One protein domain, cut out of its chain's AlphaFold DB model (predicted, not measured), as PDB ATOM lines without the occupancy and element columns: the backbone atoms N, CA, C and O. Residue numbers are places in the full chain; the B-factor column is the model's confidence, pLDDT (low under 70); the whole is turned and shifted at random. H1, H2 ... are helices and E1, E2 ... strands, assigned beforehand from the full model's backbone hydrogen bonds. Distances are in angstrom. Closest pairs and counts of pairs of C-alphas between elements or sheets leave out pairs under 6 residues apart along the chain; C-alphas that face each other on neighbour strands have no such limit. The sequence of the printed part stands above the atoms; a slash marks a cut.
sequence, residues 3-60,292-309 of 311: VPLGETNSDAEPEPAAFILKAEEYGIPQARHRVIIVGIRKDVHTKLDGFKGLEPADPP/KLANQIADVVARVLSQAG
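What this domain is: This is residues 3 to 60 and 292 to 309 of the 311 residues of the protein "DNA (cytosine-5-)-methyltransferase" of Myxococcaceae bacterium (UniProt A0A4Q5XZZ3). There is little regular structure: one long helix, H3, lies along one side of a body made mostly of loops, with unnamed residues 46 to 60 running alongside it. A tiny antiparallel hairpin, E1 and E2, and the short helices H1 and H2 lie within the loops. The 76 printed residues hold H1, E1, E2, H2 and H3 in that order, mostly helix, with 30 residues in named elements. The whole is compact, radius of gyration of the C-alphas 12.6 A, spanning 38 by 25 by 15 A.

How they stand to each other: A tight link joins H1, residues 16 to 19, to E1, residues 20 to 22. E1 and E2, residues 33 to 35, form an antiparallel hairpin at 151 degrees; N 21 and O 34, 2.8 A apart, are within hydrogen-bond range. H2, residues 42 to 45, and H3, residues 292 to 307, are near each other. In H3 every O i to N i+4 pair is within range; H1 and H2 are too short for one.

Where its parts are: H1 begins at C-alpha 16 (-29.209, -20.919, 45.546). H3, 22.9 A long, ends at C-alpha 307 (-45.707, -40.487, 38.927).

The domain as a whole: Residues 61 to 291 are not printed; C-alphas 60 and 292 are 12.5 A apart. Residues 9 to 11 have pLDDT under 70.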
ATOM      1  N   VAL A   3     -36.719 -28.108  44.094       88.56
ATOM      2  CA  VAL A   3     -35.865 -28.916  43.218       88.56
ATOM      3  C   VAL A   3     -35.313 -28.045  42.085       88.56
ATOM      4  O   VAL A   3     -36.097 -27.372  41.400       88.56
ATOM      5  N   PRO A   4     -33.986 -27.998  41.886       91.19
ATOM      6  CA  PRO A   4     -33.391 -27.325  40.742       91.19
ATOM      7  C   PRO A   4     -33.703 -28.087  39.457       91.19
ATOM      8  O   PRO A   4     -33.501 -29.293  39.368       91.19
ATOM      9  N   LEU A   5     -34.169 -27.382  38.428       91.81
ATOM     10  CA  LEU A   5     -34.521 -28.006  37.148       91.81
ATOM     11  C   LEU A   5     -33.314 -28.537  36.369       91.81
ATOM     12  O   LEU A   5     -33.505 -29.368  35.489       91.81
ATOM     13  N   GLY A   6     -32.105 -28.050  36.650       86.94
ATOM     14  CA  GLY A   6     -30.882 -28.499  35.982       86.94
ATOM     15  C   GLY A   6     -30.238 -29.742  36.596       86.94
ATOM     16  O   GLY A   6     -29.254 -30.232  36.055       86.94
ATOM     17  N   GLU A   7     -30.774 -30.245  37.708       83.12
ATOM     18  CA  GLU A   7     -30.209 -31.368  38.450       83.12
ATOM     19  C   GLU A   7     -31.114 -32.605  38.378       83.12
ATOM     20  O   GLU A   7     -32.325 -32.532  38.146       83.12
ATOM     21  N   THR A   8     -30.510 -33.771  38.598       74.31
ATOM     22  CA  THR A   8     -31.204 -35.055  38.735       74.31
ATOM     23  C   THR A   8     -30.840 -35.666  40.079       74.31
ATOM     24  O   THR A   8     -29.654 -35.793  40.361       74.31
ATOM     25  N   ASN A   9     -31.840 -36.072  40.866       65.56
ATOM     26  CA  ASN A   9     -31.681 -36.773  42.150       65.56
ATOM     27  C   ASN A   9     -30.621 -36.176  43.097       65.56
ATOM     28  O   ASN A   9     -29.527 -36.718  43.243       65.56
ATOM     29  N   SER A  10     -30.993 -35.106  43.801       60.62
ATOM     30  CA  SER A  10     -30.250 -34.603  44.958       60.62
ATOM     31  C   SER A  10     -31.165 -34.602  46.183       60.62
ATOM     32  O   SER A  10     -32.168 -33.890  46.202       60.62
ATOM     33  N   ASP A  11     -30.826 -35.409  47.192       62.22
ATOM     34  CA  ASP A  11     -31.481 -35.395  48.512       62.22
ATOM     35  C   ASP A  11     -30.923 -34.283  49.426       62.22
ATOM     36  O   ASP A  11     -31.418 -34.073  50.536       62.22
ATOM     37  N   ALA A  12     -29.883 -33.570  48.977       70.81
ATOM     38  CA  ALA A  12     -29.302 -32.441  49.691       70.81
ATOM     39  C   ALA A  12     -30.105 -31.157  49.437       70.81
ATOM     40  O   ALA A  12     -30.704 -30.981  48.376       70.81
ATOM     41  N   GLU A  13     -30.098 -30.229  50.401       80.38
ATOM     42  CA  GLU A  13     -30.636 -28.892  50.150       80.38
ATOM     43  C   GLU A  13     -29.812 -28.210  49.045       80.38
ATOM     44  O   GLU A  13     -28.596 -28.079  49.186       80.38
ATOM     45  N   PRO A  14     -30.444 -27.800  47.933       83.94
ATOM     46  CA  PRO A  14     -29.724 -27.216  46.814       83.94
ATOM     47  C   PRO A  14     -29.246 -25.800  47.141       83.94
ATOM     48  O   PRO A  14     -30.000 -24.971  47.659       83.94
ATOM     49  N   GLU A  15     -28.009 -25.498  46.757       88.06
ATOM     50  CA  GLU A  15     -27.456 -24.145  46.825       88.06
ATOM     51  C   GLU A  15     -28.272 -23.173  45.947       88.06
ATOM     52  O   GLU A  15     -28.722 -23.550  44.860       88.06
ATOM     53  N   PRO A  16     -28.425 -21.885  46.323       87.88
ATOM     54  CA  PRO A  16     -29.209 -20.919  45.546       87.88
ATOM     55  C   PRO A  16     -28.802 -20.807  44.067       87.88
ATOM     56  O   PRO A  16     -29.645 -20.550  43.206       87.88
ATOM     57  N   ALA A  17     -27.517 -21.017  43.759       90.44
ATOM     58  CA  ALA A  17     -26.992 -20.973  42.397       90.44
ATOM     59  C   ALA A  17     -27.537 -22.097  41.496       90.44
ATOM     60  O   ALA A  17     -27.652 -21.884  40.289       90.44
ATOM     61  N   ALA A  18     -27.935 -23.244  42.059       90.06
ATOM     62  CA  ALA A  18     -28.499 -24.366  41.307       90.06
ATOM     63  C   ALA A  18     -29.838 -24.013  40.632       90.06
ATOM     64  O   ALA A  18     -30.201 -24.575  39.601       90.06
ATOM     65  N   PHE A  19     -30.570 -23.028  41.166       92.31
ATOM     66  CA  PHE A  19     -31.830 -22.560  40.582       92.31
ATOM     67  C   PHE A  19     -31.640 -21.635  39.374       92.31
ATOM     68  O   PHE A  19     -32.629 -21.266  38.733       92.31
ATOM     69  N   ILE A  20     -30.402 -21.236  39.056       94.56
ATOM     70  CA  ILE A  20     -30.097 -20.443  37.866       94.56
ATOM     71  C   ILE A  20     -30.081 -21.374  36.657       94.56
ATOM     72  O   ILE A  20     -29.102 -22.055  36.375       94.56
ATOM     73  N   LEU A  21     -31.165 -21.340  35.895       95.06
ATOM     74  CA  LEU A  21     -31.281 -22.047  34.638       95.06
ATOM     75  C   LEU A  21     -30.719 -21.194  33.500       95.06
ATOM     76  O   LEU A  21     -31.217 -20.094  33.228       95.06
ATOM     77  N   LYS A  22     -29.701 -21.707  32.812       97.12
ATOM     78  CA  LYS A  22     -29.106 -21.073  31.634       97.12
ATOM     79  C   LYS A  22     -29.680 -21.701  30.371       97.12
ATOM     80  O   LYS A  22     -29.368 -22.835  30.035       97.12
ATOM     81  N   ALA A  23     -30.565 -20.980  29.689       97.44
ATOM     82  CA  ALA A  23     -31.348 -21.520  28.580       97.44
ATOM     83  C   ALA A  23     -30.499 -22.159  27.461       97.44
ATOM     84  O   ALA A  23     -30.914 -23.149  26.860       97.44
ATOM     85  N   GLU A  24     -29.321 -21.605  27.182       97.44
ATOM     86  CA  GLU A  24     -28.406 -22.101  26.157       97.44
ATOM     87  C   GLU A  24     -27.869 -23.508  26.445       97.44
ATOM     88  O   GLU A  24     -27.575 -24.224  25.498       97.44
ATOM     89  N   GLU A  25     -27.822 -23.940  27.710       97.31
ATOM     90  CA  GLU A  25     -27.410 -25.298  28.101       97.31
ATOM     91  C   GLU A  25     -28.516 -26.343  27.826       97.31
ATOM     92  O   GLU A  25     -28.283 -27.543  27.941       97.31
ATOM     93  N   TYR A  26     -29.718 -25.901  27.420       96.88
ATOM     94  CA  TYR A  26     -30.900 -26.740  27.150       96.88
ATOM     95  C   TYR A  26     -31.437 -26.558  25.717       96.88
ATOM     96  O   TYR A  26     -32.628 -26.737  25.415       96.88
ATOM     97  N   GLY A  27     -30.547 -26.196  24.789       96.38
ATOM     98  CA  GLY A  27     -30.834 -26.117  23.361       96.38
ATOM     99  C   GLY A  27     -31.678 -24.907  22.957       96.38
ATOM    100  O   GLY A  27     -32.500 -25.013  22.041       96.38
ATOM    101  N   ILE A  28     -31.548 -23.783  23.667       97.62
ATOM    102  CA  ILE A  28     -32.174 -22.501  23.314       97.62
ATOM    103  C   ILE A  28     -31.126 -21.610  22.628       97.62
ATOM    104  O   ILE A  28     -30.048 -21.419  23.180       97.62
ATOM    105  N   PRO A  29     -31.411 -20.999  21.462       96.94
ATOM    106  CA  PRO A  29     -30.436 -20.227  20.681       96.94
ATOM    107  C   PRO A  29     -30.122 -18.837  21.252       96.94
ATOM    108  O   PRO A  29     -29.815 -17.905  20.504       96.94
ATOM    109  N   GLN A  30     -30.201 -18.665  22.568       96.25
ATOM    110  CA  GLN A  30     -29.797 -17.440  23.241       96.25
ATOM    111  C   GLN A  30     -29.258 -17.758  24.641       96.25
ATOM    112  O   GLN A  30     -29.811 -18.611  25.336       96.25
ATOM    113  N   ALA A  31     -28.271 -16.987  25.090       96.19
ATOM    114  CA  ALA A  31     -27.855 -16.986  26.484       96.19
ATOM    115  C   ALA A  31     -28.913 -16.265  27.323       96.19
ATOM    116  O   ALA A  31     -28.990 -15.043  27.272       96.19
ATOM    117  N   ARG A  32     -29.786 -16.984  28.037       95.38
ATOM    118  CA  ARG A  32     -30.826 -16.378  28.894       95.38
ATOM    119  C   ARG A  32     -30.853 -17.089  30.229       95.38
ATOM    120  O   ARG A  32     -31.384 -18.187  30.344       95.38
ATOM    121  N   HIS A  33     -30.311 -16.422  31.238       95.00
ATOM    122  CA  HIS A  33     -30.200 -16.969  32.585       95.00
ATOM    123  C   HIS A  33     -31.388 -16.510  33.427       95.00
ATOM    124  O   HIS A  33     -31.712 -15.318  33.465       95.00
ATOM    125  N   ARG A  34     -32.082 -17.452  34.066       93.31
ATOM    126  CA  ARG A  34     -33.268 -17.187  34.890       93.31
ATOM    127  C   ARG A  34     -33.247 -18.055  36.135       93.31
ATOM    128  O   ARG A  34     -32.964 -19.238  36.047       93.31
ATOM    129  N   VAL A  35     -33.637 -17.479  37.266       93.69
ATOM    130  CA  VAL A  35     -33.976 -18.276  38.447       93.69
ATOM    131  C   VAL A  35     -35.344 -18.909  38.211       93.69
ATOM    132  O   VAL A  35     -36.317 -18.182  37.999       93.69
ATOM    133  N   ILE A  36     -35.418 -20.240  38.221       91.56
ATOM    134  CA  ILE A  36     -36.680 -20.983  38.127       91.56
ATOM    135  C   ILE A  36     -36.768 -21.935  39.311       91.56
ATOM    136  O   ILE A  36     -35.889 -22.764  39.521       91.56
ATOM    137  N   ILE A  37     -37.848 -21.808  40.079       90.12
ATOM    138  CA  ILE A  37     -38.073 -22.585  41.295       90.12
ATOM    139  C   ILE A  37     -39.252 -23.518  41.056       90.12
ATOM    140  O   ILE A  37     -40.361 -23.059  40.780       90.12
ATOM    141  N   VAL A  38     -39.016 -24.820  41.201       90.06
ATOM    142  CA  VAL A  38     -40.071 -25.835  41.215       90.06
ATOM    143  C   VAL A  38     -40.223 -26.353  42.638       90.06
ATOM    144  O   VAL A  38     -39.280 -26.862  43.242       90.06
ATOM    145  N   GLY A  39     -41.423 -26.187  43.187       91.56
ATOM    146  CA  GLY A  39     -41.784 -26.695  44.502       91.56
ATOM    147  C   GLY A  39     -42.629 -27.956  44.380       91.56
ATOM    148  O   GLY A  39     -43.728 -27.908  43.838       91.56
ATOM    149  N   ILE A  40     -42.143 -29.067  44.933       90.88
ATOM    150  CA  ILE A  40     -42.888 -30.330  45.022       90.88
ATOM    151  C   ILE A  40     -43.334 -30.531  46.472       90.88
ATOM    152  O   ILE A  40     -42.535 -30.422  47.410       90.88
ATOM    153  N   ARG A  41     -44.624 -30.811  46.685       91.75
ATOM    154  CA  ARG A  41     -45.167 -31.099  48.023       91.75
ATOM    155  C   ARG A  41     -44.495 -32.357  48.593       91.75
ATOM    156  O   ARG A  41     -44.227 -33.292  47.848       91.75
ATOM    157  N   LYS A  42     -44.169 -32.380  49.891       89.75
ATOM    158  CA  LYS A  42     -43.314 -33.437  50.483       89.75
ATOM    159  C   LYS A  42     -43.870 -34.855  50.282       89.75
ATOM    160  O   LYS A  42     -43.122 -35.740  49.902       89.75
ATOM    161  N   ASP A  43     -45.168 -35.038  50.487       89.19
ATOM    162  CA  ASP A  43     -45.894 -36.304  50.300       89.19
ATOM    163  C   ASP A  43     -45.984 -36.757  48.834       89.19
ATOM    164  O   ASP A  43     -46.148 -37.944  48.561       89.19
ATOM    165  N   VAL A  44     -45.891 -35.817  47.890       88.56
ATOM    166  CA  VAL A  44     -45.776 -36.112  46.458       88.56
ATOM    167  C   VAL A  44     -44.343 -36.513  46.131       88.56
ATOM    168  O   VAL A  44     -44.131 -37.525  45.477       88.56
ATOM    169  N   HIS A  45     -43.360 -35.767  46.642       87.81
ATOM    170  CA  HIS A  45     -41.942 -36.030  46.405       87.81
ATOM    171  C   HIS A  45     -41.532 -37.446  46.828       87.81
ATOM    172  O   HIS A  45     -40.825 -38.124  46.097       87.81
ATOM    173  N   THR A  46     -42.024 -37.928  47.973       86.38
ATOM    174  CA  THR A  46     -41.744 -39.288  48.468       86.38
ATOM    175  C   THR A  46     -42.306 -40.409  47.591       86.38
ATOM    176  O   THR A  46     -41.951 -41.563  47.802       86.38
ATOM    177  N   LYS A  47     -43.214 -40.103  46.657       86.12
ATOM    178  CA  LYS A  47     -43.793 -41.077  45.719       86.12
ATOM    179  C   LYS A  47     -43.052 -41.130  44.383       86.12
ATOM    180  O   LYS A  47     -43.350 -42.004  43.578       86.12
ATOM    181  N   LEU A  48     -42.148 -40.184  44.128       86.50
ATOM    182  CA  LEU A  48     -41.421 -40.115  42.868       86.50
ATOM    183  C   LEU A  48     -40.351 -41.204  42.810       86.50
ATOM    184  O   LEU A  48     -39.644 -41.439  43.788       86.50
ATOM    185  N   ASP A  49     -40.178 -41.799  41.632       85.38
ATOM    186  CA  ASP A  49     -39.023 -42.649  41.316       85.38
ATOM    187  C   ASP A  49     -37.838 -41.758  40.900       85.38
ATOM    188  O   ASP A  49     -37.386 -41.734  39.749       85.38
ATOM    189  N   GLY A  50     -37.422 -40.917  41.850       85.56
ATOM    190  CA  GLY A  50     -36.448 -39.854  41.648       85.56
ATOM    191  C   GLY A  50     -36.970 -38.647  40.857       85.56
ATOM    192  O   GLY A  50     -37.892 -38.724  40.041       85.56
ATOM    193  N   PHE A  51     -36.345 -37.492  41.077       87.69
ATOM    194  CA  PHE A  51     -36.593 -36.285  40.298       87.69
ATOM    195  C   PHE A  51     -35.672 -36.230  39.071       87.69
ATOM    196  O   PHE A  51     -34.444 -36.204  39.187       87.69
ATOM    197  N   LYS A  52     -36.282 -36.160  37.882       90.06
ATOM    198  CA  LYS A  52     -35.589 -35.994  36.597       90.06
ATOM    199  C   LYS A  52     -35.869 -34.612  36.013       90.06
ATOM    200  O   LYS A  52     -36.952 -34.388  35.458       90.06
ATOM    201  N   GLY A  53     -34.885 -33.724  36.138       92.31
ATOM    202  CA  GLY A  53     -34.902 -32.375  35.585       92.31
ATOM    203  C   GLY A  53     -34.838 -32.315  34.053       92.31
ATOM    204  O   GLY A  53     -35.274 -33.220  33.336       92.31
ATOM    205  N   LEU A  54     -34.334 -31.191  33.558       95.44
ATOM    206  CA  LEU A  54     -34.147 -30.902  32.143       95.44
ATOM    207  C   LEU A  54     -32.914 -31.624  31.598       95.44
ATOM    208  O   LEU A  54     -31.882 -31.705  32.258       95.44
ATOM    209  N   GLU A  55     -33.012 -32.096  30.359       94.50
ATOM    210  CA  GLU A  55     -31.897 -32.736  29.660       94.50
ATOM    211  C   GLU A  55     -31.041 -31.680  28.941       94.50
ATOM    212  O   GLU A  55     -31.597 -30.876  28.178       94.50
ATOM    213  N   PRO A  56     -29.712 -31.656  29.162       96.12
ATOM    214  CA  PRO A  56     -28.817 -30.740  28.465       96.12
ATOM    215  C   PRO A  56     -28.846 -30.937  26.948       96.12
ATOM    216  O   PRO A  56     -28.961 -32.058  26.451       96.12
ATOM    217  N   ALA A  57     -28.702 -29.843  26.206       95.44
ATOM    218  CA  ALA A  57     -28.615 -29.870  24.753       95.44
ATOM    219  C   ALA A  57     -27.846 -28.658  24.224       95.44
ATOM    220  O   ALA A  57     -28.025 -27.542  24.715       95.44
ATOM    221  N   ASP A  58     -27.060 -28.864  23.167       95.56
ATOM    222  CA  ASP A  58     -26.339 -27.775  22.514       95.56
ATOM    223  C   ASP A  58     -27.309 -26.771  21.865       95.56
ATOM    224  O   ASP A  58     -28.298 -27.163  21.224       95.56
ATOM    225  N   PRO A  59     -27.054 -25.459  21.996       96.00
ATOM    226  CA  PRO A  59     -27.895 -24.443  21.392       96.00
ATOM    227  C   PRO A  59     -27.614 -24.341  19.885       96.00
ATOM    228  O   PRO A  59     -26.448 -24.301  19.475       96.00
ATOM    229  N   PRO A  60     -28.652 -24.207  19.039       95.56
ATOM    230  CA  PRO A  60     -28.423 -23.957  17.628       95.56
ATOM    231  C   PRO A  60     -27.816 -22.568  17.428       95.56
ATOM    232  O   PRO A  60     -28.065 -21.626  18.190       95.56
ATOM    233  N   LYS A 292     -39.828 -23.075  23.853       97.12
ATOM    234  CA  LYS A 292     -39.201 -24.407  23.905       97.12
ATOM    235  C   LYS A 292     -38.761 -24.765  25.320       97.12
ATOM    236  O   LYS A 292     -39.029 -25.869  25.777       97.12
ATOM    237  N   LEU A 293     -38.148 -23.819  26.030       97.50
ATOM    238  CA  LEU A 293     -37.733 -24.026  27.417       97.50
ATOM    239  C   LEU A 293     -38.945 -24.250  28.323       97.50
ATOM    240  O   LEU A 293     -38.954 -25.163  29.138       97.50
ATOM    241  N   ALA A 294     -39.994 -23.442  28.148       97.31
ATOM    242  CA  ALA A 294     -41.240 -23.601  28.889       97.31
ATOM    243  C   ALA A 294     -41.893 -24.972  28.638       97.31
ATOM    244  O   ALA A 294     -42.396 -25.579  29.577       97.31
ATOM    245  N   ASN A 295     -41.849 -25.478  27.401       97.50
ATOM    246  CA  ASN A 295     -42.344 -26.811  27.064       97.50
ATOM    247  C   ASN A 295     -41.513 -27.924  27.723       97.50
ATOM    248  O   ASN A 295     -42.101 -28.797  28.348       97.50
ATOM    249  N   GLN A 296     -40.178 -27.837  27.705       97.06
ATOM    250  CA  GLN A 296     -39.324 -28.803  28.411       97.06
ATOM    251  C   GLN A 296     -39.597 -28.813  29.929       97.06
ATOM    252  O   GLN A 296     -39.627 -29.869  30.556       97.06
ATOM    253  N   ILE A 297     -39.841 -27.642  30.533       96.62
ATOM    254  CA  ILE A 297     -40.233 -27.534  31.949       96.62
ATOM    255  C   ILE A 297     -41.610 -28.164  32.181       96.62
ATOM    256  O   ILE A 297     -41.806 -28.861  33.176       96.62
ATOM    257  N   ALA A 298     -42.562 -27.943  31.273       96.94
ATOM    258  CA  ALA A 298     -43.881 -28.558  31.354       96.94
ATOM    259  C   ALA A 298     -43.794 -30.091  31.311       96.94
ATOM    260  O   ALA A 298     -44.478 -30.740  32.095       96.94
ATOM    261  N   ASP A 299     -42.906 -30.664  30.492       96.56
ATOM    262  CA  ASP A 299     -42.677 -32.113  30.450       96.56
ATOM    263  C   ASP A 299     -42.128 -32.647  31.782       96.56
ATOM    264  O   ASP A 299     -42.561 -33.699  32.254       96.56
ATOM    265  N   VAL A 300     -41.215 -31.913  32.437       94.88
ATOM    266  CA  VAL A 300     -40.738 -32.257  33.792       94.88
ATOM    267  C   VAL A 300     -41.907 -32.287  34.777       94.88
ATOM    268  O   VAL A 300     -42.069 -33.257  35.517       94.88
ATOM    269  N   VAL A 301     -42.742 -31.245  34.777       94.62
ATOM    270  CA  VAL A 301     -43.904 -31.149  35.673       94.62
ATOM    271  C   VAL A 301     -44.920 -32.257  35.384       94.62
ATOM    272  O   VAL A 301     -45.408 -32.885  36.319       94.62
ATOM    273  N   ALA A 302     -45.199 -32.548  34.113       95.12
ATOM    274  CA  ALA A 302     -46.115 -33.611  33.709       95.12
ATOM    275  C   ALA A 302     -45.641 -34.990  34.195       95.12
ATOM    276  O   ALA A 302     -46.436 -35.749  34.745       95.12
ATOM    277  N   ARG A 303     -44.337 -35.291  34.088       92.94
ATOM    278  CA  ARG A 303     -43.760 -36.531  34.642       92.94
ATOM    279  C   ARG A 303     -43.957 -36.633  36.153       92.94
ATOM    280  O   ARG A 303     -44.316 -37.700  36.640       92.94
ATOM    281  N   VAL A 304     -43.748 -35.535  36.882       92.75
ATOM    282  CA  VAL A 304     -43.970 -35.485  38.338       92.75
ATOM    283  C   VAL A 304     -45.438 -35.748  38.680       92.75
ATOM    284  O   VAL A 304     -45.715 -36.522  39.593       92.75
ATOM    285  N   LEU A 305     -46.380 -35.140  37.952       93.00
ATOM    286  CA  LEU A 305     -47.814 -35.351  38.171       93.00
ATOM    287  C   LEU A 305     -48.235 -36.797  37.883       93.00
ATOM    288  O   LEU A 305     -48.934 -37.390  38.700       93.00
ATOM    289  N   SER A 306     -47.748 -37.384  36.788       93.06
ATOM    290  CA  SER A 306     -48.073 -38.764  36.413       93.06
ATOM    291  C   SER A 306     -47.521 -39.787  37.414       93.06
ATOM    292  O   SER A 306     -48.253 -40.648  37.894       93.06
ATOM    293  N   GLN A 307     -46.264 -39.639  37.859       90.62
ATOM    294  CA  GLN A 307     -45.707 -40.487  38.927       90.62
ATOM    295  C   GLN A 307     -46.467 -40.349  40.255       90.62
ATOM    296  O   GLN A 307     -46.545 -41.291  41.040       90.62
ATOM    297  N   ALA A 308     -47.044 -39.175  40.512       89.88
ATOM    298  CA  ALA A 308     -47.841 -38.921  41.701       89.88
ATOM    299  C   ALA A 308     -49.281 -39.463  41.616       89.88
ATOM    300  O   ALA A 308     -49.978 -39.434  42.636       89.88
ATOM    301  N   GLY A 309     -49.721 -39.933  40.440       89.25
ATOM    302  CA  GLY A 309     -51.106 -40.320  40.161       89.25
ATOM    303  C   GLY A 309     -52.071 -39.132  40.207       89.25
ATOM    304  O   GLY A 309     -53.135 -39.229  40.820       89.25
TER     305      GLY A 309